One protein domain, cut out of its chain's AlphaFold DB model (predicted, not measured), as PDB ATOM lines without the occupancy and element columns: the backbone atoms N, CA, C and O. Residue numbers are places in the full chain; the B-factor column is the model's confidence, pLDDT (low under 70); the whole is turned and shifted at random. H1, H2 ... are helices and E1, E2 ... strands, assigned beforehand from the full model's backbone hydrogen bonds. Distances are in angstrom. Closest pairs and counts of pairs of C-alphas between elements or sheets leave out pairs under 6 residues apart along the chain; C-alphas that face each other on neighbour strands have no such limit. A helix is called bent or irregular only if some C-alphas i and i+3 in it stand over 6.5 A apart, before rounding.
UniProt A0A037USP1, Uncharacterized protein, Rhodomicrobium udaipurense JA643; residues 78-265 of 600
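AT A GLANCE: This is residues 78 to 265 of the 600 residues of an uncharacterized protein of Rhodomicrobium udaipurense JA643 (UniProt A0A037USP1). A small head of two sheets, partly face to face with their strands crossed, sits at one end of a long helical hairpin of H1 and H2. H3 packs on the head beside E1 and over E5 and E6, and a tail leads from it to H4, which comes back near H1. The printed part has 188 residues, with four named helices and seven named strands in the order E1 H1 H2 E2 E3 E4 E5 E6 E7 H3 H4. Both sheets, E1 E2 E3 E4 and E5 E6 E7, are antiparallel, and the class is mixed, helices and strands. The whole is loose, with a radius of gyration of the C-alphas of 20.7 A, and elongated, spanning 67 by 34 by 30 A.

IN THESE COORDINATES: E1 is residues 79 to 82, with C-alpha 79 at (201.066, 145.171, 269.601); E2 is 163 to 166, E3 170 to 173 and E4 176 to 179. E5 is residues 185 to 193, 23.9 A; E6 is 199 to 209, 31.5 A; E7 is 212 to 222, 31.9 A. H1, residues 85 to 125, is 57.6 A long, and H2, residues 128 to 157, is 42.9 A. H3 is residues 224 to 238, irregular, with C-alphas 225 and 228 7.3 A apart. H4, residues 253 to 265, ends with C-alpha 265 at (255.810, 146.480, 264.415).

HOW THE PARTS SIT: E2 E3 E4 and E5 E6 E7 are meanders, each strand the antiparallel neighbour of the one before. N 81 and O 164 of E1 and E2 are 3.0 A apart, N 165 and O 172 of E2 and E3 2.9 A, and N 171 and O 178 of E3 and E4 2.8 A, within hydrogen-bond range. So are N 202 and O 191 of E5 and E6, 2.8 A, and N 203 and O 218 of E6 and E7, 2.9 A. The sheets form a sandwich, two sheets face to face, with strands at 55 degrees; the sheet E5 E6 E7 is twisted. H3 is on one face of each sheet, two layers in each case. Its height over E5 E6 E7 is 8.4 A, slantwise to the strands, at 38 degrees to E5 on the local plane. H1 and H2 touch as a hairpin, a shallow tilt of 10 degrees, opposite ways; the C-alphas of Ala 122 and Ala 128 are closest, 4.5 A. H1 only grazes E5 E6 E7, with residues 87 to 95. H4 is close to but not clearly touching H1, the C-alphas of Ile 109 and Phe 257 being closest, 7.4 A. Every O i to N i+4 pair is within range in H2 and H4, 36 of 37 in H1 and 9 of 11 in H3.

THE WHOLE: The C-alphas of Gly 126 and Glu 225 are farthest apart, 67.5 A. The printed part has no cut; the link from H3 to H4 is long, 14 residues, and the other links are tight. Mean pLDDT of the printed part is 82.5, and residues 244 to 265 are under 70.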
ATOM      1  N   LEU A  78     200.927 141.170 270.772       91.25
ATOM      2  CA  LEU A  78     200.864 142.120 271.888       91.25
ATOM      3  C   LEU A  78     200.622 143.547 271.399       91.25
ATOM      4  O   LEU A  78     199.867 144.285 272.019       91.25
ATOM      5  N   ALA A  79     201.263 143.908 270.291       93.19
ATOM      6  CA  ALA A  79     201.066 145.171 269.601       93.19
ATOM      7  C   ALA A  79     201.343 144.986 268.110       93.19
ATOM      8  O   ALA A  79     202.136 144.119 267.711       93.19
ATOM      9  N   ARG A  80     200.674 145.785 267.278       94.44
ATOM     10  CA  ARG A  80     200.865 145.737 265.832       94.44
ATOM     11  C   ARG A  80     200.576 147.084 265.201       94.44
ATOM     12  O   ARG A  80     199.448 147.553 265.238       94.44
ATOM     13  N   TRP A  81     201.560 147.615 264.494       94.50
ATOM     14  CA  TRP A  81     201.428 148.858 263.746       94.50
ATOM     15  C   TRP A  81     202.018 148.724 262.343       94.50
ATOM     16  O   TRP A  81     202.640 147.718 261.977       94.50
ATOM     17  N   ARG A  82     201.772 149.739 261.518       93.88
ATOM     18  CA  ARG A  82     202.346 149.857 260.180       93.88
ATOM     19  C   ARG A  82     203.109 151.167 260.091       93.88
ATOM     20  O   ARG A  82     202.580 152.209 260.440       93.88
ATOM     21  N   VAL A  83     204.322 151.087 259.572       93.19
ATOM     22  CA  VAL A  83     205.210 152.224 259.344       93.19
ATOM     23  C   VAL A  83     205.059 152.667 257.895       93.19
ATOM     24  O   VAL A  83     205.087 151.839 256.977       93.19
ATOM     25  N   ALA A  84     204.867 153.968 257.677       93.00
ATOM     26  CA  ALA A  84     204.798 154.525 256.334       93.00
ATOM     27  C   ALA A  84     206.150 154.378 255.620       93.00
ATOM     28  O   ALA A  84     207.207 154.340 256.246       93.00
ATOM     29  N   ARG A  85     206.136 154.320 254.282       91.62
ATOM     30  CA  ARG A  85     207.376 154.171 253.501       91.62
ATOM     31  C   ARG A  85     208.382 155.295 253.777       91.62
ATOM     32  O   ARG A  85     209.561 154.999 253.892       91.62
ATOM     33  N   GLY A  86     207.922 156.541 253.916       89.38
ATOM     34  CA  GLY A  86     208.800 157.683 254.200       89.38
ATOM     35  C   GLY A  86     209.548 157.535 255.527       89.38
ATOM     36  O   GLY A  86     210.769 157.663 255.557       89.38
ATOM     37  N   ASP A  87     208.831 157.174 256.592       89.62
ATOM     38  CA  ASP A  87     209.412 156.953 257.921       89.62
ATOM     39  C   ASP A  87     210.352 155.742 257.932       89.62
ATOM     40  O   ASP A  87     211.423 155.778 258.537       89.62
ATOM     41  N   TRP A  88     209.991 154.683 257.200       91.50
ATOM     42  CA  TRP A  88     210.846 153.511 257.033       91.50
ATOM     43  C   TRP A  88     212.141 153.840 256.287       91.50
ATOM     44  O   TRP A  88     213.202 153.369 256.683       91.50
ATOM     45  N   ASP A  89     212.076 154.632 255.216       89.94
ATOM     46  CA  ASP A  89     213.256 155.015 254.435       89.94
ATOM     47  C   ASP A  89     214.199 155.908 255.262       89.94
ATOM     48  O   ASP A  89     215.419 155.740 255.190       89.94
ATOM     49  N   ALA A  90     213.649 156.796 256.100       87.06
ATOM     50  CA  ALA A  90     214.423 157.593 257.053       87.06
ATOM     51  C   ALA A  90     215.106 156.713 258.115       87.06
ATOM     52  O   ALA A  90     216.313 156.827 258.325       87.06
ATOM     53  N   PHE A  91     214.363 155.783 258.723       89.25
ATOM     54  CA  PHE A  91     214.901 154.793 259.660       89.25
ATOM     55  C   PHE A  91     216.005 153.935 259.021       89.25
ATOM     56  O   PHE A  91     217.105 153.816 259.556       89.25
ATOM     57  N   ALA A  92     215.744 153.390 257.830       88.38
ATOM     58  CA  ALA A  92     216.677 152.545 257.098       88.38
ATOM     59  C   ALA A  92     217.967 153.286 256.722       88.38
ATOM     60  O   ALA A  92     219.028 152.665 256.682       88.38
ATOM     61  N   ALA A  93     217.903 154.591 256.442       85.88
ATOM     62  CA  ALA A  93     219.084 155.398 256.154       85.88
ATOM     63  C   ALA A  93     219.995 155.554 257.382       85.88
ATOM     64  O   ALA A  93     221.217 155.483 257.233       85.88
ATOM     65  N   THR A  94     219.419 155.733 258.574       83.69
ATOM     66  CA  THR A  94     220.168 155.797 259.840       83.69
ATOM     67  C   THR A  94     220.777 154.435 260.178       83.69
ATOM     68  O   THR A  94     221.997 154.324 260.299       83.69
ATOM     69  N   GLU A  95     219.964 153.377 260.176       82.88
ATOM     70  CA  GLU A  95     220.390 152.006 260.500       82.88
ATOM     71  C   GLU A  95     221.477 151.483 259.537       82.88
ATOM     72  O   GLU A  95     222.430 150.798 259.926       82.88
ATOM     73  N   ALA A  96     221.370 151.825 258.245       81.75
ATOM     74  CA  ALA A  96     222.355 151.434 257.242       81.75
ATOM     75  C   ALA A  96     223.722 152.090 257.470       81.75
ATOM     76  O   ALA A  96     224.734 151.447 257.183       81.75
ATOM     77  N   ARG A  97     223.768 153.337 257.961       77.00
ATOM     78  CA  ARG A  97     225.029 154.037 258.255       77.00
ATOM     79  C   ARG A  97     225.760 153.369 259.413       77.00
ATOM     80  O   ARG A  97     226.922 153.010 259.247       77.00
ATOM     81  N   GLU A  98     225.059 153.104 260.513       73.50
ATOM     82  CA  GLU A  98     225.634 152.430 261.686       73.50
ATOM     83  C   GLU A  98     226.138 151.020 261.338       73.50
ATOM     84  O   GLU A  98     227.272 150.645 261.651       73.50
ATOM     85  N   THR A  99     225.342 150.257 260.583       73.62
ATOM     86  CA  THR A  99     225.732 148.913 260.132       73.62
ATOM     87  C   THR A  99     226.930 148.948 259.167       73.62
ATOM     88  O   THR A  99     227.812 148.084 259.219       73.62
ATOM     89  N   GLU A 100     226.985 149.926 258.253       75.69
ATOM     90  CA  GLU A 100     228.077 150.060 257.281       75.69
ATOM     91  C   GLU A 100     229.402 150.445 257.952       75.69
ATOM     92  O   GLU A 100     230.444 149.913 257.563       75.69
ATOM     93  N   GLU A 101     229.378 151.297 258.978       73.00
ATOM     94  CA  GLU A 101     230.564 151.653 259.765       73.00
ATOM     95  C   GLU A 101     231.160 150.434 260.485       73.00
ATOM     96  O   GLU A 101     232.357 150.162 260.340       73.00
ATOM     97  N   GLY A 102     230.329 149.627 261.154       70.31
ATOM     98  CA  GLY A 102     230.772 148.392 261.813       70.31
ATOM     99  C   GLY A 102     231.348 147.356 260.838       70.31
ATOM    100  O   GLY A 102     232.436 146.803 261.053       70.31
ATOM    101  N   HIS A 103     230.663 147.114 259.714       76.19
ATOM    102  CA  HIS A 103     231.147 146.190 258.682       76.19
ATOM    103  C   HIS A 103     232.454 146.660 258.027       76.19
ATOM    104  O   HIS A 103     233.322 145.833 257.736       76.19
ATOM    105  N   ARG A 104     232.626 147.971 257.797       77.62
ATOM    106  CA  ARG A 104     233.874 148.536 257.252       77.62
ATOM    107  C   ARG A 104     235.029 148.406 258.238       77.62
ATOM    108  O   ARG A 104     236.116 148.019 257.814       77.62
ATOM    109  N   ALA A 105     234.795 148.665 259.525       73.69
ATOM    110  CA  ALA A 105     235.801 148.466 260.567       73.69
ATOM    111  C   ALA A 105     236.261 146.999 260.632       73.69
ATOM    112  O   ALA A 105     237.458 146.721 260.651       73.69
ATOM    113  N   THR A 106     235.319 146.053 260.561       76.81
ATOM    114  CA  THR A 106     235.625 144.613 260.588       76.81
ATOM    115  C   THR A 106     236.416 144.179 259.352       76.81
ATOM    116  O   THR A 106     237.420 143.476 259.474       76.81
ATOM    117  N   LEU A 107     236.016 144.630 258.154       82.50
ATOM    118  CA  LEU A 107     236.759 144.363 256.920       82.50
ATOM    119  C   LEU A 107     238.184 144.920 257.002       82.50
ATOM    120  O   LEU A 107     239.126 144.226 256.637       82.50
ATOM    121  N   PHE A 108     238.349 146.145 257.499       84.62
ATOM    122  CA  PHE A 108     239.663 146.762 257.657       84.62
ATOM    123  C   PHE A 108     240.578 145.940 258.575       84.62
ATOM    124  O   PHE A 108     241.736 145.711 258.235       84.62
ATOM    125  N   ILE A 109     240.046 145.415 259.683       79.38
ATOM    126  CA  ILE A 109     240.785 144.524 260.589       79.38
ATOM    127  C   ILE A 109     241.190 143.224 259.877       79.38
ATOM    128  O   ILE A 109     242.353 142.825 259.944       79.38
ATOM    129  N   ILE A 110     240.259 142.578 259.164       84.00
ATOM    130  CA  ILE A 110     240.528 141.332 258.427       84.00
ATOM    131  C   ILE A 110     241.598 141.555 257.355       84.00
ATOM    132  O   ILE A 110     242.543 140.774 257.276       84.00
ATOM    133  N   LEU A 111     241.479 142.619 256.554       86.62
ATOM    134  CA  LEU A 111     242.462 142.963 255.524       86.62
ATOM    135  C   LEU A 111     243.828 143.281 256.143       86.62
ATOM    136  O   LEU A 111     244.848 142.826 255.631       86.62
ATOM    137  N   GLY A 112     243.849 143.986 257.277       85.06
ATOM    138  CA  GLY A 112     245.067 144.236 258.044       85.06
ATOM    139  C   GLY A 112     245.777 142.938 258.432       85.06
ATOM    140  O   GLY A 112     246.951 142.765 258.116       85.06
ATOM    141  N   PHE A 113     245.072 141.980 259.039       85.62
ATOM    142  CA  PHE A 113     245.666 140.683 259.392       85.62
ATOM    143  C   PHE A 113     246.050 139.838 258.174       85.62
ATOM    144  O   PHE A 113     247.089 139.176 258.198       85.62
ATOM    145  N   ALA A 114     245.247 139.883 257.109       89.19
ATOM    146  CA  ALA A 114     245.500 139.155 255.871       89.19
ATOM    147  C   ALA A 114     246.790 139.604 255.172       89.19
ATOM    148  O   ALA A 114     247.376 138.815 254.436       89.19
ATOM    149  N   VAL A 115     247.246 140.838 255.403       89.69
ATOM    150  CA  VAL A 115     248.539 141.337 254.912       89.69
ATOM    151  C   VAL A 115     249.637 141.126 255.952       89.69
ATOM    152  O   VAL A 115     250.685 140.572 255.633       89.69
ATOM    153  N   MET A 116     249.394 141.516 257.205       87.25
ATOM    154  CA  MET A 116     250.418 141.514 258.254       87.25
ATOM    155  C   MET A 116     250.942 140.112 258.580       87.25
ATOM    156  O   MET A 116     252.153 139.920 258.653       87.25
ATOM    157  N   ILE A 117     250.057 139.126 258.772       87.81
ATOM    158  CA  ILE A 117     250.477 137.777 259.184       87.81
ATOM    159  C   ILE A 117     251.300 137.106 258.075       87.81
ATOM    160  O   ILE A 117     252.415 136.665 258.365       87.81
ATOM    161  N   PRO A 118     250.839 137.054 256.809       88.44
ATOM    162  CA  PRO A 118     251.634 136.438 255.754       88.44
ATOM    163  C   PRO A 118     252.905 137.230 255.429       88.44
ATOM    164  O   PRO A 118     253.907 136.611 255.099       88.44
ATOM    165  N   ALA A 119     252.920 138.561 255.586       84.88
ATOM    166  CA  ALA A 119     254.143 139.353 255.425       84.88
ATOM    167  C   ALA A 119     255.217 138.987 256.464       84.88
ATOM    168  O   ALA A 119     256.380 138.820 256.109       84.88
ATOM    169  N   VAL A 120     254.841 138.797 257.733       84.56
ATOM    170  CA  VAL A 120     255.783 138.327 258.766       84.56
ATOM    171  C   VAL A 120     256.264 136.908 258.454       84.56
ATOM    172  O   VAL A 120     257.458 136.636 258.530       84.56
ATOM    173  N   LEU A 121     255.362 136.010 258.048       84.56
ATOM    174  CA  LEU A 121     255.735 134.643 257.671       84.56
ATOM    175  C   LEU A 121     256.657 134.606 256.446       84.56
ATOM    176  O   LEU A 121     257.595 133.818 256.434       84.56
ATOM    177  N   ALA A 122     256.452 135.486 255.466       87.50
ATOM    178  CA  ALA A 122     257.336 135.636 254.315       87.50
ATOM    179  C   ALA A 122     258.761 136.012 254.722       87.50
ATOM    180  O   ALA A 122     259.714 135.458 254.179       87.50
ATOM    181  N   LEU A 123     258.909 136.910 255.698       83.44
ATOM    182  CA  LEU A 123     260.220 137.310 256.209       83.44
ATOM    183  C   LEU A 123     260.914 136.184 256.991       83.44
ATOM    184  O   LEU A 123     262.134 136.083 256.942       83.44
ATOM    185  N   VAL A 124     260.155 135.339 257.698       79.00
ATOM    186  CA  VAL A 124     260.705 134.247 258.524       79.00
ATOM    187  C   VAL A 124     261.002 132.984 257.708       79.00
ATOM    188  O   VAL A 124     261.987 132.302 257.972       79.00
ATOM    189  N   LEU A 125     260.147 132.652 256.740       80.19
ATOM    190  CA  LEU A 125     260.182 131.384 256.001       80.19
ATOM    191  C   LEU A 125     260.749 131.523 254.577       80.19
ATOM    192  O   LEU A 125     260.944 130.514 253.910       80.19
ATOM    193  N   GLY A 126     261.024 132.747 254.112       80.81
ATOM    194  CA  GLY A 126     261.776 133.015 252.881       80.81
ATOM    195  C   GLY A 126     260.989 132.948 251.567       80.81
ATOM    196  O   GLY A 126     261.568 133.223 250.520       80.81
ATOM    197  N   ASP A 127     259.688 132.641 251.589       84.00
ATOM    198  CA  ASP A 127     258.873 132.488 250.371       84.00
ATOM    199  C   ASP A 127     257.771 133.552 250.243       84.00
ATOM    200  O   ASP A 127     256.577 133.312 250.443       84.00
ATOM    201  N   ALA A 128     258.176 134.777 249.904       86.31
ATOM    202  CA  ALA A 128     257.254 135.906 249.788       86.31
ATOM    203  C   ALA A 128     256.162 135.717 248.720       86.31
ATOM    204  O   ALA A 128     255.080 136.294 248.850       86.31
ATOM    205  N   GLN A 129     256.410 134.908 247.685       89.81
ATOM    206  CA  GLN A 129     255.438 134.677 246.616       89.81
ATOM    207  C   GLN A 129     254.265 133.827 247.106       89.81
ATOM    208  O   GLN A 129     253.111 134.210 246.895       89.81
ATOM    209  N   ILE A 130     254.536 132.725 247.813       89.19
ATOM    210  CA  ILE A 130     253.480 131.871 248.374       89.19
ATOM    211  C   ILE A 130     252.609 132.667 249.351       89.19
ATOM    212  O   ILE A 130     251.378 132.646 249.253       89.19
ATOM    213  N   PHE A 131     253.224 133.424 250.262       90.75
ATOM    214  CA  PHE A 131     252.472 134.202 251.246       90.75
ATOM    215  C   PHE A 131     251.674 135.349 250.618       90.75
ATOM    216  O   PHE A 131     250.558 135.607 251.066       90.75
ATOM    217  N   ALA A 132     252.163 135.971 249.540       89.50
ATOM    218  CA  ALA A 132     251.400 136.972 248.795       89.50
ATOM    219  C   ALA A 132     250.136 136.380 248.141       89.50
ATOM    220  O   ALA A 132     249.067 136.995 248.189       89.50
ATOM    221  N   VAL A 133     250.223 135.169 247.576       92.50
ATOM    222  CA  VAL A 133     249.057 134.468 247.006       92.50
ATOM    223  C   VAL A 133     248.049 134.103 248.099       92.50
ATOM    224  O   VAL A 133     246.848 134.313 247.922       92.50
ATOM    225  N   ILE A 134     248.522 133.622 249.254       90.25
ATOM    226  CA  ILE A 134     247.667 133.331 250.414       90.25
ATOM    227  C   ILE A 134     246.964 134.605 250.901       90.25
ATOM    228  O   ILE A 134     245.744 134.589 251.088       90.25
ATOM    229  N   SER A 135     247.692 135.719 251.046       92.88
ATOM    230  CA  SER A 135     247.114 137.025 251.384       92.88
ATOM    231  C   SER A 135     246.012 137.416 250.410       92.88
ATOM    232  O   SER A 135     244.918 137.779 250.839       92.88
ATOM    233  N   LEU A 136     246.263 137.308 249.101       94.12
ATOM    234  CA  LEU A 136     245.275 137.643 248.080       94.12
ATOM    235  C   LEU A 136     244.021 136.767 248.191       94.12
ATOM    236  O   LEU A 136     242.908 137.284 248.100       94.12
ATOM    237  N   GLY A 137     244.185 135.469 248.456       92.44
ATOM    238  CA  GLY A 137     243.076 134.541 248.683       92.44
ATOM    239  C   GLY A 137     242.224 134.920 249.898       92.44
ATOM    240  O   GLY A 137     240.999 135.004 249.791       92.44
ATOM    241  N   ILE A 138     242.856 135.217 251.039       91.81
ATOM    242  CA  ILE A 138     242.147 135.636 252.260       91.81
ATOM    243  C   ILE A 138     241.429 136.971 252.034       91.81
ATOM    244  O   ILE A 138     240.261 137.110 252.405       91.81
ATOM    245  N   MET A 139     242.083 137.939 251.384       92.81
ATOM    246  CA  MET A 139     241.473 139.229 251.048       92.81
ATOM    247  C   MET A 139     240.283 139.070 250.097       92.81
ATOM    248  O   MET A 139     239.260 139.725 250.292       92.81
ATOM    249  N   ALA A 140     240.371 138.174 249.110       92.50
ATOM    250  CA  ALA A 140     239.269 137.884 248.200       92.50
ATOM    251  C   ALA A 140     238.069 137.278 248.944       92.50
ATOM    252  O   ALA A 140     236.949 137.765 248.799       92.50
ATOM    253  N   VAL A 141     238.293 136.272 249.796       90.56
ATOM    254  CA  VAL A 141     237.227 135.651 250.603       90.56
ATOM    255  C   VAL A 141     236.612 136.662 251.575       90.56
ATOM    256  O   VAL A 141     235.386 136.759 251.662       90.56
ATOM    257  N   GLY A 142     237.435 137.463 252.259       87.94
ATOM    258  CA  GLY A 142     236.973 138.526 253.155       87.94
ATOM    259  C   GLY A 142     236.174 139.608 252.425       87.94
ATOM    260  O   GLY A 142     235.112 140.020 252.896       87.94
ATOM    261  N   GLY A 143     236.625 140.015 251.237       88.75
ATOM    262  CA  GLY A 143     235.926 140.963 250.370       88.75
ATOM    263  C   GLY A 143     234.582 140.427 249.877       88.75
ATOM    264  O   GLY A 143     233.578 141.134 249.952       88.75
ATOM    265  N   ILE A 144     234.523 139.162 249.453       89.62
ATOM    266  CA  ILE A 144     233.268 138.489 249.086       89.62
ATOM    267  C   ILE A 144     232.324 138.438 250.291       89.62
ATOM    268  O   ILE A 144     231.155 138.799 250.162       89.62
ATOM    269  N   GLY A 145     232.824 138.056 251.470       84.44
ATOM    270  CA  GLY A 145     232.054 138.046 252.713       84.44
ATOM    271  C   GLY A 145     231.474 139.420 253.053       84.44
ATOM    272  O   GLY A 145     230.281 139.528 253.339       84.44
ATOM    273  N   TYR A 146     232.274 140.482 252.931       87.06
ATOM    274  CA  TYR A 146     231.818 141.860 253.112       87.06
ATOM    275  C   TYR A 146     230.746 142.257 252.093       87.06
ATOM    276  O   TYR A 146     229.725 142.829 252.472       87.06
ATOM    277  N   LEU A 147     230.927 141.937 250.809       86.94
ATOM    278  CA  LEU A 147     229.942 142.247 249.769       86.94
ATOM    279  C   LEU A 147     228.622 141.504 249.997       86.94
ATOM    280  O   LEU A 147     227.552 142.105 249.879       86.94
ATOM    281  N   LEU A 148     228.687 140.222 250.364       83.94
ATOM    282  CA  LEU A 148     227.516 139.416 250.704       83.94
ATOM    283  C   LEU A 148     226.813 139.959 251.950       83.94
ATOM    284  O   LEU A 148     225.600 140.155 251.910       83.94
ATOM    285  N   GLY A 149     227.556 140.262 253.016       80.44
ATOM    286  CA  GLY A 149     227.022 140.838 254.253       80.44
ATOM    287  C   GLY A 149     226.390 142.211 254.031       80.44
ATOM    288  O   GLY A 149     225.259 142.451 254.451       80.44
ATOM    289  N   ARG A 150     227.057 143.090 253.276       82.81
ATOM    290  CA  ARG A 150     226.542 144.412 252.890       82.81
ATOM    291  C   ARG A 150     225.267 144.300 252.059       82.81
ATOM    292  O   ARG A 150     224.293 145.003 252.328       82.81
ATOM    293  N   ASN A 151     225.249 143.421 251.058       83.25
ATOM    294  CA  ASN A 151     224.061 143.202 250.236       83.25
ATOM    295  C   ASN A 151     222.923 142.574 251.044       83.25
ATOM    296  O   ASN A 151     221.766 142.944 250.843       83.25
ATOM    297  N   ALA A 152     223.234 141.673 251.977       78.75
ATOM    298  CA  ALA A 152     222.260 141.100 252.891       78.75
ATOM    299  C   ALA A 152     221.663 142.177 253.806       78.75
ATOM    300  O   ALA A 152     220.441 142.282 253.856       78.75
ATOM    301  N   ALA A 153     222.477 143.016 254.452       77.69
ATOM    302  CA  ALA A 153     222.009 144.118 255.300       77.69
ATOM    303  C   ALA A 153     221.095 145.081 254.522       77.69
ATOM    304  O   ALA A 153     219.952 145.319 254.916       77.69
ATOM    305  N   LYS A 154     221.521 145.515 253.326       81.31
ATOM    306  CA  LYS A 154     220.685 146.334 252.429       81.31
ATOM    307  C   LYS A 154     219.378 145.638 252.056       81.31
ATOM    308  O   LYS A 154     218.338 146.281 251.980       81.31
ATOM    309  N   ALA A 155     219.405 144.329 251.814       81.38
ATOM    310  CA  ALA A 155     218.205 143.568 251.492       81.38
ATOM    311  C   ALA A 155     217.237 143.421 252.681       81.38
ATOM    312  O   ALA A 155     216.039 143.265 252.438       81.38
ATOM    313  N   HIS A 156     217.719 143.464 253.930       77.62
ATOM    314  CA  HIS A 156     216.874 143.445 255.134       77.62
ATOM    315  C   HIS A 156     216.154 144.780 255.349       77.62
ATOM    316  O   HIS A 156     214.976 144.770 255.694       77.62
ATOM    317  N   LEU A 157     216.815 145.899 255.039       84.44
ATOM    318  CA  LEU A 157     216.261 147.250 255.179       84.44
ATOM    319  C   LEU A 157     215.347 147.688 254.022       84.44
ATOM    320  O   LEU A 157     214.710 148.732 254.102       84.44
ATOM    321  N   ARG A 158     215.235 146.907 252.938       86.81
ATOM    322  CA  ARG A 158     214.301 147.218 251.841       86.81
ATOM    323  C   ARG A 158     212.858 147.171 252.331       86.81
ATOM    324  O   ARG A 158     212.414 146.119 252.787       86.81
ATOM    325  N   TYR A 159     212.117 148.261 252.150       88.94
ATOM    326  CA  TYR A 159     210.685 148.316 252.435       88.94
ATOM    327  C   TYR A 159     209.925 147.186 251.719       88.94
ATOM    328  O   TYR A 159     210.090 146.978 250.513       88.94
ATOM    329  N   ARG A 160     209.078 146.467 252.457       87.56
ATOM    330  CA  ARG A 160     208.184 145.422 251.943       87.56
ATOM    331  C   ARG A 160     206.736 145.785 252.235       87.56
ATOM    332  O   ARG A 160     206.040 146.281 251.355       87.56
ATOM    333  N   ASP A 161     206.304 145.545 253.466       87.12
ATOM    334  CA  ASP A 161     204.937 145.765 253.940       87.12
ATOM    335  C   ASP A 161     204.850 146.828 255.047       87.12
ATOM    336  O   ASP A 161     203.744 147.276 255.362       87.12
ATOM    337  N   GLY A 162     205.998 147.224 255.619       87.50
ATOM    338  CA  GLY A 162     206.090 148.179 256.724       87.50
ATOM    339  C   GLY A 162     205.420 147.691 258.009       87.50
ATOM    340  O   GLY A 162     205.193 148.488 258.912       87.50
ATOM    341  N   VAL A 163     205.043 146.411 258.098       91.94
ATOM    342  CA  VAL A 163     204.314 145.888 259.257       91.94
ATOM    343  C   VAL A 163     205.301 145.536 260.357       91.94
ATOM    344  O   VAL A 163     206.271 144.810 260.124       91.94
ATOM    345  N   VAL A 164     205.003 146.013 261.563       94.00
ATOM    346  CA  VAL A 164     205.671 145.594 262.789       94.00
ATOM    347  C   VAL A 164     204.644 144.913 263.686       94.00
ATOM    348  O   VAL A 164     203.649 145.525 264.065       94.00
ATOM    349  N   SER A 165     204.872 143.640 264.011       94.44
ATOM    350  CA  SER A 165     204.067 142.888 264.983       94.44
ATOM    351  C   SER A 165     204.966 142.387 266.102       94.44
ATOM    352  O   SER A 165     205.913 141.642 265.844       94.44
ATOM    353  N   VAL A 166     204.640 142.728 267.342       94.69
ATOM    354  CA  VAL A 166     205.373 142.298 268.537       94.69
ATOM    355  C   VAL A 166     204.560 141.229 269.262       94.69
ATOM    356  O   VAL A 166     203.373 141.423 269.517       94.69
ATOM    357  N   GLY A 167     205.168 140.094 269.597       93.06
ATOM    358  CA  GLY A 167     204.545 139.011 270.363       93.06
ATOM    359  C   GLY A 167     205.444 138.534 271.499       93.06
ATOM    360  O   GLY A 167     206.592 138.944 271.594       93.06
ATOM    361  N   GLU A 168     204.936 137.642 272.351       90.31
ATOM    362  CA  GLU A 168     205.698 137.109 273.499       90.31
ATOM    363  C   GLU A 168     206.910 136.261 273.089       90.31
ATOM    364  O   GLU A 168     207.890 136.176 273.826       90.31
ATOM    365  N   ASP A 169     206.848 135.642 271.910       90.69
ATOM    366  CA  ASP A 169     207.828 134.654 271.451       90.69
ATOM    367  C   ASP A 169     208.766 135.199 270.357       90.69
ATOM    368  O   ASP A 169     209.723 134.523 269.957       90.69
ATOM    369  N   GLY A 170     208.475 136.395 269.839       92.25
ATOM    370  CA  GLY A 170     209.186 136.985 268.715       92.25
ATOM    371  C   GLY A 170     208.623 138.325 268.247       92.25
ATOM    372  O   GLY A 170     207.562 138.770 268.681       92.25
ATOM    373  N   VAL A 171     209.320 138.941 267.297       93.56
ATOM    374  CA  VAL A 171     208.907 140.156 266.591       93.56
ATOM    375  C   VAL A 171     208.976 139.934 265.081       93.56
ATOM    376  O   VAL A 171     209.875 139.270 264.566       93.56
ATOM    377  N   LEU A 172     208.002 140.473 264.357       92.19
ATOM    378  CA  LEU A 172     207.978 140.528 262.902       92.19
ATOM    379  C   LEU A 172     208.205 141.981 262.499       92.19
ATOM    380  O   LEU A 172     207.370 142.819 262.817       92.19
ATOM    381  N   VAL A 173     209.297 142.268 261.795       91.19
ATOM    382  CA  VAL A 173     209.634 143.613 261.315       91.19
ATOM    383  C   VAL A 173     209.803 143.557 259.802       91.19
ATOM    384  O   VAL A 173     210.692 142.874 259.291       91.19
ATOM    385  N   ASN A 174     208.935 144.254 259.065       88.94
ATOM    386  CA  ASN A 174     209.036 144.413 257.610       88.94
ATOM    387  C   ASN A 174     209.203 143.067 256.856       88.94
ATOM    388  O   ASN A 174     210.080 142.864 256.002       88.94
ATOM    389  N   GLY A 175     208.376 142.092 257.242       84.75
ATOM    390  CA  GLY A 175     208.366 140.732 256.702       84.75
ATOM    391  C   GLY A 175     209.472 139.792 257.208       84.75
ATOM    392  O   GLY A 175     209.508 138.638 256.771       84.75
ATOM    393  N   VAL A 176     210.355 140.237 258.110       86.94
ATOM    394  CA  VAL A 176     211.409 139.415 258.736       86.94
ATOM    395  C   VAL A 176     210.997 139.038 260.152       86.94
ATOM    396  O   VAL A 176     210.657 139.902 260.953       86.94
ATOM    397  N   VAL A 177     211.007 137.740 260.459       89.38
ATOM    398  CA  VAL A 177     210.665 137.229 261.791       89.38
ATOM    399  C   VAL A 177     211.930 136.995 262.612       89.38
ATOM    400  O   VAL A 177     212.854 136.322 262.158       89.38
ATOM    401  N   HIS A 178     211.936 137.511 263.832       90.81
ATOM    402  CA  HIS A 178     212.933 137.250 264.860       90.81
ATOM    403  C   HIS A 178     212.233 136.554 266.022       90.81
ATOM    404  O   HIS A 178     211.208 137.033 266.498       90.81
ATOM    405  N   GLY A 179     212.742 135.402 266.452       90.38
ATOM    406  CA  GLY A 179     212.137 134.609 267.520       90.38
ATOM    407  C   GLY A 179     213.155 134.289 268.599       90.38
ATOM    408  O   GLY A 179     214.281 133.909 268.285       90.38
ATOM    409  N   TRP A 180     212.741 134.408 269.857       90.50
ATOM    410  CA  TRP A 180     213.596 134.160 271.022       90.50
ATOM    411  C   TRP A 180     213.117 133.003 271.898       90.50
ATOM    412  O   TRP A 180     213.784 132.670 272.867       90.50
ATOM    413  N   ARG A 181     212.025 132.316 271.541       86.12
ATOM    414  CA  ARG A 181     211.644 131.005 272.118       86.12
ATOM    415  C   ARG A 181     211.998 129.822 271.217       86.12
ATOM    416  O   ARG A 181     211.286 128.817 271.144       86.12
ATOM    417  N   LEU A 182     213.107 129.947 270.502       86.50
ATOM    418  CA  LEU A 182     213.734 128.853 269.777       86.50
ATOM    419  C   LEU A 182     214.714 128.116 270.713       86.50
ATOM    420  O   LEU A 182     215.148 128.673 271.723       86.50
ATOM    421  N   PRO A 183     215.059 126.848 270.429       82.12
ATOM    422  CA  PRO A 183     216.041 126.123 271.230       82.12
ATOM    423  C   PRO A 183     217.357 126.901 271.338       82.12
ATOM    424  O   PRO A 183     217.958 127.247 270.324       82.12
ATOM    425  N   GLY A 184     217.791 127.180 272.569       83.06
ATOM    426  CA  GLY A 184     219.027 127.918 272.830       83.06
ATOM    427  C   GLY A 184     218.948 129.426 272.572       83.06
ATOM    428  O   GLY A 184     220.000 130.060 272.575       83.06
ATOM    429  N   SER A 185     217.758 130.000 272.366       89.25
ATOM    430  CA  SER A 185     217.548 131.451 272.346       89.25
ATOM    431  C   SER A 185     216.724 131.919 273.544       89.25
ATOM    432  O   SER A 185     215.890 131.156 274.031       89.25
ATOM    433  N   ALA A 186     216.919 133.163 273.976       90.75
ATOM    434  CA  ALA A 186     216.111 133.785 275.022       90.75
ATOM    435  C   ALA A 186     216.051 135.310 274.870       90.75
ATOM    436  O   ALA A 186     216.999 135.923 274.368       90.75
ATOM    437  N   LEU A 187     214.945 135.910 275.316       92.38
ATOM    438  CA  LEU A 187     214.786 137.361 275.381       92.38
ATOM    439  C   LEU A 187     215.667 137.916 276.499       92.38
ATOM    440  O   LEU A 187     215.629 137.427 277.627       92.38
ATOM    441  N   VAL A 188     216.458 138.930 276.172       91.44
ATOM    442  CA  VAL A 188     217.385 139.549 277.118       91.44
ATOM    443  C   VAL A 188     216.805 140.865 277.599       91.44
ATOM    444  O   VAL A 188     216.469 140.966 278.766       91.44
ATOM    445  N   GLY A 189     216.604 141.835 276.709       88.62
ATOM    446  CA  GLY A 189     216.131 143.161 277.098       88.62
ATOM    447  C   GLY A 189     215.278 143.813 276.025       88.62
ATOM    448  O   GLY A 189     215.364 143.453 274.850       88.62
ATOM    449  N   VAL A 190     214.459 144.772 276.443       91.56
ATOM    450  CA  VAL A 190     213.632 145.590 275.560       91.56
ATOM    451  C   VAL A 190     213.746 147.037 276.007       91.56
ATOM    452  O   VAL A 190     213.583 147.321 277.187       91.56
ATOM    453  N   GLU A 191     214.030 147.937 275.074       90.12
ATOM    454  CA  GLU A 191     214.149 149.369 275.335       90.12
ATOM    455  C   GLU A 191     213.344 150.136 274.280       90.12
ATOM    456  O   GLU A 191     213.352 149.783 273.101       90.12
ATOM    457  N   LEU A 192     212.608 151.162 274.704       90.25
ATOM    458  CA  LEU A 192     211.883 152.063 273.810       90.25
ATOM    459  C   LEU A 192     212.577 153.424 273.846       90.25
ATOM    460  O   LEU A 192     212.515 154.118 274.860       90.25
ATOM    461  N   ASP A 193     213.238 153.784 272.750       87.62
ATOM    462  CA  ASP A 193     213.862 155.091 272.581       87.62
ATOM    463  C   ASP A 193     212.877 156.057 271.914       87.62
ATOM    464  O   ASP A 193     212.561 155.944 270.730       87.62
ATOM    465  N   GLU A 194     212.381 157.008 272.699       86.81
ATOM    466  CA  GLU A 194     211.478 158.076 272.252       86.81
ATOM    467  C   GLU A 194     212.219 159.385 271.941       86.81
ATOM    468  O   GLU A 194     211.586 160.369 271.564       86.81
ATOM    469  N   SER A 195     213.543 159.426 272.124       76.94
ATOM    470  CA  SER A 195     214.358 160.625 271.888       76.94
ATOM    471  C   SER A 195     214.686 160.843 270.409       76.94
ATOM    472  O   SER A 195     214.955 161.970 269.986       76.94
ATOM    473  N   ALA A 196     214.636 159.774 269.612       72.50
ATOM    474  CA  ALA A 196     214.808 159.826 268.170       72.50
ATOM    475  C   ALA A 196     213.626 160.532 267.477       72.50
ATOM    476  O   ALA A 196     212.490 160.511 267.947       72.50
ATOM    477  N   THR A 197     213.874 161.118 266.298       76.75
ATOM    478  CA  THR A 197     212.826 161.771 265.484       76.75
ATOM    479  C   THR A 197     211.676 160.828 265.121       76.75
ATOM    480  O   THR A 197     210.549 161.272 264.923       76.75
ATOM    481  N   LEU A 198     211.977 159.532 265.025       85.06
ATOM    482  CA  LEU A 198     211.023 158.438 264.945       85.06
ATOM    483  C   LEU A 198     211.371 157.485 266.084       85.06
ATOM    484  O   LEU A 198     212.504 157.008 266.124       85.06
ATOM    485  N   ALA A 199     210.433 157.233 266.996       89.19
ATOM    486  CA  ALA A 199     210.692 156.370 268.143       89.19
ATOM    487  C   ALA A 199     211.107 154.962 267.683       89.19
ATOM    488  O   ALA A 199     210.617 154.461 266.668       89.19
ATOM    489  N   VAL A 200     212.008 154.310 268.417       91.69
ATOM    490  CA  VAL A 200     212.542 152.987 268.065       91.69
ATOM    491  C   VAL A 200     212.375 152.032 269.237       91.69
ATOM    492  O   VAL A 200     212.837 152.288 270.344       91.69
ATOM    493  N   LEU A 201     211.731 150.893 268.986       93.38
ATOM    494  CA  LEU A 201     211.675 149.777 269.921       93.38
ATOM    495  C   LEU A 201     212.856 148.837 269.647       93.38
ATOM    496  O   LEU A 201     212.880 148.146 268.627       93.38
ATOM    497  N   ALA A 202     213.825 148.809 270.556       92.06
ATOM    498  CA  ALA A 202     214.995 147.944 270.513       92.06
ATOM    499  C   ALA A 202     214.741 146.662 271.318       92.06
ATOM    500  O   ALA A 202     214.600 146.689 272.539       92.06
ATOM    501  N   ILE A 203     214.689 145.515 270.640       93.00
ATOM    502  CA  ILE A 203     214.477 144.205 271.269       93.00
ATOM    503  C   ILE A 203     215.757 143.388 271.157       93.00
ATOM    504  O   ILE A 203     216.161 143.006 270.059       93.00
ATOM    505  N   THR A 204     216.376 143.077 272.291       92.00
ATOM    506  CA  THR A 204     217.598 142.279 272.354       92.00
ATOM    507  C   THR A 204     217.291 140.853 272.781       92.00
ATOM    508  O   THR A 204     216.794 140.610 273.882       92.00
ATOM    509  N   TYR A 205     217.648 139.888 271.939       91.75
ATOM    510  CA  TYR A 205     217.627 138.471 272.284       91.75
ATOM    511  C   TYR A 205     219.014 137.864 272.134       91.75
ATOM    512  O   TYR A 205     219.852 138.342 271.372       91.75
ATOM    513  N   ALA A 206     219.256 136.783 272.862       91.06
ATOM    514  CA  ALA A 206     220.504 136.056 272.793       91.06
ATOM    515  C   ALA A 206     220.304 134.642 272.276       91.06
ATOM    516  O   ALA A 206     219.236 134.061 272.447       91.06
ATOM    517  N   PHE A 207     221.353 134.083 271.682       87.56
ATOM    518  CA  PHE A 207     221.400 132.701 271.229       87.56
ATOM    519  C   PHE A 207     222.777 132.081 271.486       87.56
ATOM    520  O   PHE A 207     223.795 132.775 271.525       87.56
ATOM    521  N   TRP A 208     222.822 130.767 271.688       81.75
ATOM    522  CA  TRP A 208     224.072 130.054 271.946       81.75
ATOM    523  C   TRP A 208     224.827 129.714 270.660       81.75
ATOM    524  O   TRP A 208     224.264 129.201 269.695       81.75
ATOM    525  N   THR A 209     226.138 129.948 270.681       80.00
ATOM    526  CA  THR A 209     227.087 129.505 269.655       80.00
ATOM    527  C   THR A 209     228.267 128.788 270.305       80.00
ATOM    528  O   THR A 209     228.422 128.812 271.526       80.00
ATOM    529  N   ARG A 210     229.159 128.198 269.495       73.19
ATOM    530  CA  ARG A 210     230.430 127.639 269.991       73.19
ATOM    531  C   ARG A 210     231.263 128.671 270.765       73.19
ATOM    532  O   ARG A 210     231.949 128.300 271.707       73.19
ATOM    533  N   GLY A 211     231.198 129.944 270.371       73.44
ATOM    534  CA  GLY A 211     231.901 131.050 271.031       73.44
ATOM    535  C   GLY A 211     231.192 131.588 272.276       73.44
ATOM    536  O   GLY A 211     231.572 132.639 272.779       73.44
ATOM    537  N   GLY A 212     230.145 130.908 272.752       80.44
ATOM    538  CA  GLY A 212     229.300 131.360 273.846       80.44
ATOM    539  C   GLY A 212     228.040 132.077 273.365       80.44
ATOM    540  O   GLY A 212     227.608 131.942 272.213       80.44
ATOM    541  N   ARG A 213     227.424 132.813 274.288       82.38
ATOM    542  CA  ARG A 213     226.152 133.506 274.091       82.38
ATOM    543  C   ARG A 213     226.361 134.757 273.229       82.38
ATOM    544  O   ARG A 213     227.161 135.620 273.571       82.38
ATOM    545  N   GLN A 214     225.673 134.819 272.095       83.44
ATOM    546  CA  GLN A 214     225.667 135.951 271.166       83.44
ATOM    547  C   GLN A 214     224.372 136.741 271.335       83.44
ATOM    548  O   GLN A 214     223.351 136.150 271.681       83.44
ATOM    549  N   TYR A 215     224.408 138.044 271.072       86.19
ATOM    550  CA  TYR A 215     223.278 138.959 271.245       86.19
ATOM    551  C   TYR A 215     222.901 139.578 269.899       86.19
ATOM    552  O   TYR A 215     223.775 139.905 269.097       86.19
ATOM    553  N   VAL A 216     221.604 139.726 269.653       86.31
ATOM    554  CA  VAL A 216     221.046 140.416 268.488       86.31
ATOM    555  C   VAL A 216     220.051 141.434 268.995       86.31
ATOM    556  O   VAL A 216     219.095 141.061 269.676       86.31
ATOM    557  N   THR A 217     220.258 142.691 268.625       89.38
ATOM    558  CA  THR A 217     219.305 143.769 268.866       89.38
ATOM    559  C   THR A 217     218.553 144.045 267.573       89.38
ATOM    560  O   THR A 217     219.151 144.230 266.517       89.38
ATOM    561  N   VAL A 218     217.229 143.989 267.648       90.00
ATOM    562  CA  VAL A 218     216.325 144.279 266.539       90.00
ATOM    563  C   VAL A 218     215.711 145.642 266.794       90.00
ATOM    564  O   VAL A 218     214.999 145.810 267.783       90.00
ATOM    565  N   HIS A 219     215.965 146.589 265.899       91.38
ATOM    566  CA  HIS A 219     215.360 147.914 265.938       91.38
ATOM    567  C   HIS A 219     214.071 147.926 265.118       91.38
ATOM    568  O   HIS A 219     214.063 147.600 263.927       91.38
ATOM    569  N   ALA A 220     212.963 148.277 265.764       92.38
ATOM    570  CA  ALA A 220     211.659 148.389 265.134       92.38
ATOM    571  C   ALA A 220     211.157 149.843 265.218       92.38
ATOM    572  O   ALA A 220     210.900 150.321 266.324       92.38
ATOM    573  N   PRO A 221     210.992 150.551 264.086       93.62
ATOM    574  CA  PRO A 221     210.489 151.921 264.095       93.62
ATOM    575  C   PRO A 221     209.027 151.978 264.552       93.62
ATOM    576  O   PRO A 221     208.206 151.149 264.141       93.62
ATOM    577  N   VAL A 222     208.702 152.967 265.381       94.44
ATOM    578  CA  VAL A 222     207.395 153.186 266.008       94.44
ATOM    579  C   VAL A 222     206.874 154.566 265.593       94.44
ATOM    580  O   VAL A 222     207.468 155.580 265.964       94.44
ATOM    581  N   PRO A 223     205.777 154.641 264.825       93.00
ATOM    582  CA  PRO A 223     205.189 155.917 264.456       93.00
ATOM    583  C   PRO A 223     204.482 156.553 265.671       93.00
ATOM    584  O   PRO A 223     204.082 155.824 266.589       93.00
ATOM    585  N   PRO A 224     204.312 157.888 265.709       89.44
ATOM    586  CA  PRO A 224     203.789 158.607 266.876       89.44
ATOM    587  C   PRO A 224     202.454 158.065 267.409       89.44
ATOM    588  O   PRO A 224     202.247 157.993 268.619       89.44
ATOM    589  N   GLU A 225     201.565 157.624 266.519       91.50
ATOM    590  CA  GLU A 225     200.263 157.047 266.859       91.50
ATOM    591  C   GLU A 225     200.351 155.689 267.572       91.50
ATOM    592  O   GLU A 225     199.437 155.320 268.306       91.50
ATOM    593  N   ALA A 226     201.448 154.951 267.389       93.00
ATOM    594  CA  ALA A 226     201.634 153.604 267.924       93.00
ATOM    595  C   ALA A 226     202.527 153.561 269.174       93.00
ATOM    596  O   ALA A 226     202.696 152.492 269.761       93.00
ATOM    597  N   VAL A 227     203.071 154.700 269.623       92.12
ATOM    598  CA  VAL A 227     203.957 154.775 270.804       92.12
ATOM    599  C   VAL A 227     203.279 154.211 272.055       92.12
ATOM    600  O   VAL A 227     203.911 153.497 272.833       92.12
ATOM    601  N   GLY A 228     201.979 154.466 272.233       91.44
ATOM    602  CA  GLY A 228     201.206 153.916 273.350       91.44
ATOM    603  C   GLY A 228     201.154 152.385 273.343       91.44
ATOM    604  O   GLY A 228     201.441 151.752 274.359       91.44
ATOM    605  N   GLU A 229     200.851 151.781 272.190       92.75
ATOM    606  CA  GLU A 229     200.820 150.320 272.034       92.75
ATOM    607  C   GLU A 229     202.214 149.699 272.185       92.75
ATOM    608  O   GLU A 229     202.377 148.684 272.867       92.75
ATOM    609  N   ALA A 230     203.235 150.332 271.600       92.44
ATOM    610  CA  ALA A 230     204.622 149.891 271.697       92.44
ATOM    611  C   ALA A 230     205.127 149.913 273.146       92.44
ATOM    612  O   ALA A 230     205.780 148.961 273.572       92.44
ATOM    613  N   ARG A 231     204.770 150.938 273.932       93.94
ATOM    614  CA  ARG A 231     205.117 151.025 275.359       93.94
ATOM    615  C   ARG A 231     204.504 149.881 276.161       93.94
ATOM    616  O   ARG A 231     205.190 149.263 276.969       93.94
ATOM    617  N   VAL A 232     203.229 149.564 275.925       92.38
ATOM    618  CA  VAL A 232     202.555 148.440 276.600       92.38
ATOM    619  C   VAL A 232     203.226 147.111 276.248       92.38
ATOM    620  O   VAL A 232     203.461 146.284 277.133       92.38
ATOM    621  N   ALA A 233     203.578 146.907 274.976       92.56
ATOM    622  CA  ALA A 233     204.306 145.718 274.550       92.56
ATOM    623  C   ALA A 233     205.712 145.643 275.168       92.56
ATOM    624  O   ALA A 233     206.098 144.572 275.634       92.56
ATOM    625  N   ALA A 234     206.443 146.761 275.229       92.19
ATOM    626  CA  ALA A 234     207.769 146.838 275.836       92.19
ATOM    627  C   ALA A 234     207.737 146.433 277.314       92.19
ATOM    628  O   ALA A 234     208.452 145.514 277.698       92.19
ATOM    629  N   ILE A 235     206.827 147.018 278.103       91.50
ATOM    630  CA  ILE A 235     206.657 146.700 279.532       91.50
ATOM    631  C   ILE A 235     206.346 145.210 279.732       91.50
ATOM    632  O   ILE A 235     206.901 144.555 280.616       91.50
ATOM    633  N   ARG A 236     205.457 144.646 278.903       91.62
ATOM    634  CA  ARG A 236     205.086 143.228 279.011       91.62
ATOM    635  C   ARG A 236     206.238 142.294 278.652       91.62
ATOM    636  O   ARG A 236     206.379 141.251 279.284       91.62
ATOM    637  N   LEU A 237     207.031 142.641 277.643       91.56
ATOM    638  CA  LEU A 237     208.200 141.856 277.260       91.56
ATOM    639  C   LEU A 237     209.329 141.974 278.281       91.56
ATOM    640  O   LEU A 237     209.957 140.967 278.591       91.56
ATOM    641  N   GLU A 238     209.549 143.163 278.837       89.12
ATOM    642  CA  GLU A 238     210.561 143.414 279.863       89.12
ATOM    643  C   GLU A 238     210.312 142.568 281.120       89.12
ATOM    644  O   GLU A 238     211.246 141.979 281.660       89.12
ATOM    645  N   ALA A 239     209.047 142.383 281.514       86.06
ATOM    646  CA  ALA A 239     208.677 141.491 282.616       86.06
ATOM    647  C   ALA A 239     209.058 140.011 282.384       86.06
ATOM    648  O   ALA A 239     209.215 139.258 283.345       86.06
ATOM    649  N   GLY A 240     209.176 139.580 281.125       80.12
ATOM    650  CA  GLY A 240     209.580 138.224 280.737       80.12
ATOM    651  C   GLY A 240     211.048 138.101 280.316       80.12
ATOM    652  O   GLY A 240     211.461 137.023 279.886       80.12
ATOM    653  N   ALA A 241     211.815 139.187 280.387       85.88
ATOM    654  CA  ALA A 241     213.190 139.243 279.922       85.88
ATOM    655  C   ALA A 241     214.165 138.804 281.031       85.88
ATOM    656  O   ALA A 241     213.929 139.040 282.214       85.88
ATOM    657  N   GLU A 242     215.272 138.149 280.668       82.88
ATOM    658  CA  GLU A 242     216.239 137.635 281.657       82.88
ATOM    659  C   GLU A 242     217.023 138.741 282.395       82.88
ATOM    660  O   GLU A 242     217.693 138.459 283.390       82.88
ATOM    661  N   GLY A 243     216.948 139.989 281.925       70.44
ATOM    662  CA  GLY A 243     217.598 141.157 282.519       70.44
ATOM    663  C   GLY A 243     218.263 142.039 281.464       70.44
ATOM    664  O   GLY A 243     218.446 141.630 280.324       70.44
ATOM    665  N   ARG A 244     218.651 143.264 281.826       62.66
ATOM    666  CA  ARG A 244     219.143 144.251 280.853       62.66
ATOM    667  C   ARG A 244     220.274 143.698 279.977       62.66
ATOM    668  O   ARG A 244     221.208 143.067 280.478       62.66
ATOM    669  N   ALA A 245     220.181 143.947 278.669       58.97
ATOM    670  CA  ALA A 245     221.236 143.585 277.735       58.97
ATOM    671  C   ALA A 245     222.571 144.188 278.201       58.97
ATOM    672  O   ALA A 245     222.581 145.331 278.665       58.97
ATOM    673  N   PRO A 246     223.690 143.443 278.121       59.75
ATOM    674  CA  PRO A 246     224.990 144.038 278.380       59.75
ATOM    675  C   PRO A 246     225.160 145.214 277.422       59.75
ATOM    676  O   PRO A 246     224.924 145.062 276.223       59.75
ATOM    677  N   GLU A 247     225.533 146.375 277.961       52.41
ATOM    678  CA  GLU A 247     225.815 147.571 277.174       52.41
ATOM    679  C   GLU A 247     226.794 147.165 276.065       52.41
ATOM    680  O   GLU A 247     227.916 146.721 276.340       52.41
ATOM    681  N   LEU A 248     226.330 147.215 274.811       47.47
ATOM    682  CA  LEU A 248     227.156 146.986 273.634       47.47
ATOM    683  C   LEU A 248     228.141 148.149 273.580       47.47
ATOM    684  O   LEU A 248     227.933 149.127 272.872       47.47
ATOM    685  N   THR A 249     229.214 148.072 274.372       33.81
ATOM    686  CA  THR A 249     230.312 149.024 274.266       33.81
ATOM    687  C   THR A 249     230.747 149.006 272.804       33.81
ATOM    688  O   THR A 249     231.091 147.913 272.325       33.81
ATOM    689  N   PRO A 250     230.715 150.151 272.090       37.12
ATOM    690  CA  PRO A 250     231.164 150.219 270.710       37.12
ATOM    691  C   PRO A 250     232.538 149.574 270.667       37.12
ATOM    692  O   PRO A 250     233.387 149.845 271.520       37.12
ATOM    693  N   SER A 251     232.665 148.592 269.776       40.38
ATOM    694  CA  SER A 251     233.647 147.525 269.887       40.38
ATOM    695  C   SER A 251     235.005 148.065 270.342       40.38
ATOM    696  O   SER A 251     235.656 148.813 269.612       40.38
ATOM    697  N   LYS A 252     235.489 147.611 271.506       38.91
ATOM    698  CA  LYS A 252     236.899 147.727 271.937       38.91
ATOM    699  C   LYS A 252     237.877 147.027 270.964       38.91
ATOM    700  O   LYS A 252     238.994 146.684 271.337       38.91
ATOM    701  N   GLN A 253     237.466 146.768 269.723       44.91
ATOM    702  CA  GLN A 253     238.278 146.198 268.662       44.91
ATOM    703  C   GLN A 253     239.255 147.233 268.094       44.91
ATOM    704  O   GLN A 253     240.389 146.872 267.799       44.91
ATOM    705  N   THR A 254     238.898 148.522 268.034       43.00
ATOM    706  CA  THR A 254     239.792 149.582 267.524       43.00
ATOM    707  C   THR A 254     240.983 149.844 268.452       43.00
ATOM    708  O   THR A 254     242.105 150.028 267.983       43.00
ATOM    709  N   THR A 255     240.784 149.788 269.775       41.94
ATOM    710  CA  THR A 255     241.871 149.963 270.759       41.94
ATOM    711  C   THR A 255     242.796 148.741 270.818       41.94
ATOM    712  O   THR A 255     244.012 148.894 270.911       41.94
ATOM    713  N   GLY A 256     242.245 147.524 270.696       44.78
ATOM    714  CA  GLY A 256     243.038 146.292 270.589       44.78
ATOM    715  C   GLY A 256     243.847 146.203 269.288       44.78
ATOM    716  O   GLY A 256     244.965 145.695 269.290       44.78
ATOM    717  N   PHE A 257     243.321 146.763 268.195       47.19
ATOM    718  CA  PHE A 257     243.978 146.812 266.889       47.19
ATOM    719  C   PHE A 257     245.238 147.691 266.887       47.19
ATOM    720  O   PHE A 257     246.272 147.268 266.375       47.19
ATOM    721  N   LEU A 258     245.205 148.868 267.525       51.47
ATOM    722  CA  LEU A 258     246.396 149.718 267.674       51.47
ATOM    723  C   LEU A 258     247.470 149.058 268.553       51.47
ATOM    724  O   LEU A 258     248.655 149.126 268.230       51.47
ATOM    725  N   ALA A 259     247.062 148.358 269.615       49.66
ATOM    726  CA  ALA A 259     247.984 147.618 270.476       49.66
ATOM    727  C   ALA A 259     248.625 146.410 269.762       49.66
ATOM    728  O   ALA A 259     249.819 146.162 269.926       49.66
ATOM    729  N   MET A 260     247.872 145.682 268.928       50.97
ATOM    730  CA  MET A 260     248.411 144.562 268.142       50.97
ATOM    731  C   MET A 260     249.239 145.011 266.933       50.97
ATOM    732  O   MET A 260     250.215 144.340 266.614       50.97
ATOM    733  N   LEU A 261     248.921 146.139 266.284       56.00
ATOM    734  CA  LEU A 261     249.786 146.728 265.251       56.00
ATOM    735  C   LEU A 261     251.121 147.198 265.836       56.00
ATOM    736  O   LEU A 261     252.163 146.964 265.227       56.00
ATOM    737  N   ALA A 262     251.108 147.787 267.034       53.28
ATOM    738  CA  ALA A 262     252.332 148.122 267.758       53.28
ATOM    739  C   ALA A 262     253.149 146.865 268.106       53.28
ATOM    740  O   ALA A 262     254.370 146.872 267.972       53.28
ATOM    741  N   LEU A 263     252.486 145.760 268.471       49.75
ATOM    742  CA  LEU A 263     253.139 144.472 268.730       49.75
ATOM    743  C   LEU A 263     253.706 143.833 267.448       49.75
ATOM    744  O   LEU A 263     254.805 143.287 267.471       49.75
ATOM    745  N   GLY A 264     252.993 143.944 266.323       48.25
ATOM    746  CA  GLY A 264     253.450 143.504 265.003       48.25
ATOM    747  C   GLY A 264     254.652 144.307 264.499       48.25
ATOM    748  O   GLY A 264     255.608 143.722 263.998       48.25
ATOM    749  N   ALA A 265     254.659 145.627 264.706       53.66
ATOM    750  CA  ALA A 265     255.810 146.480 264.415       53.66
ATOM    751  C   ALA A 265     257.019 146.148 265.312       53.66
ATOM    752  O   ALA A 265     258.150 146.137 264.828       53.66
TER     753      ALA A 265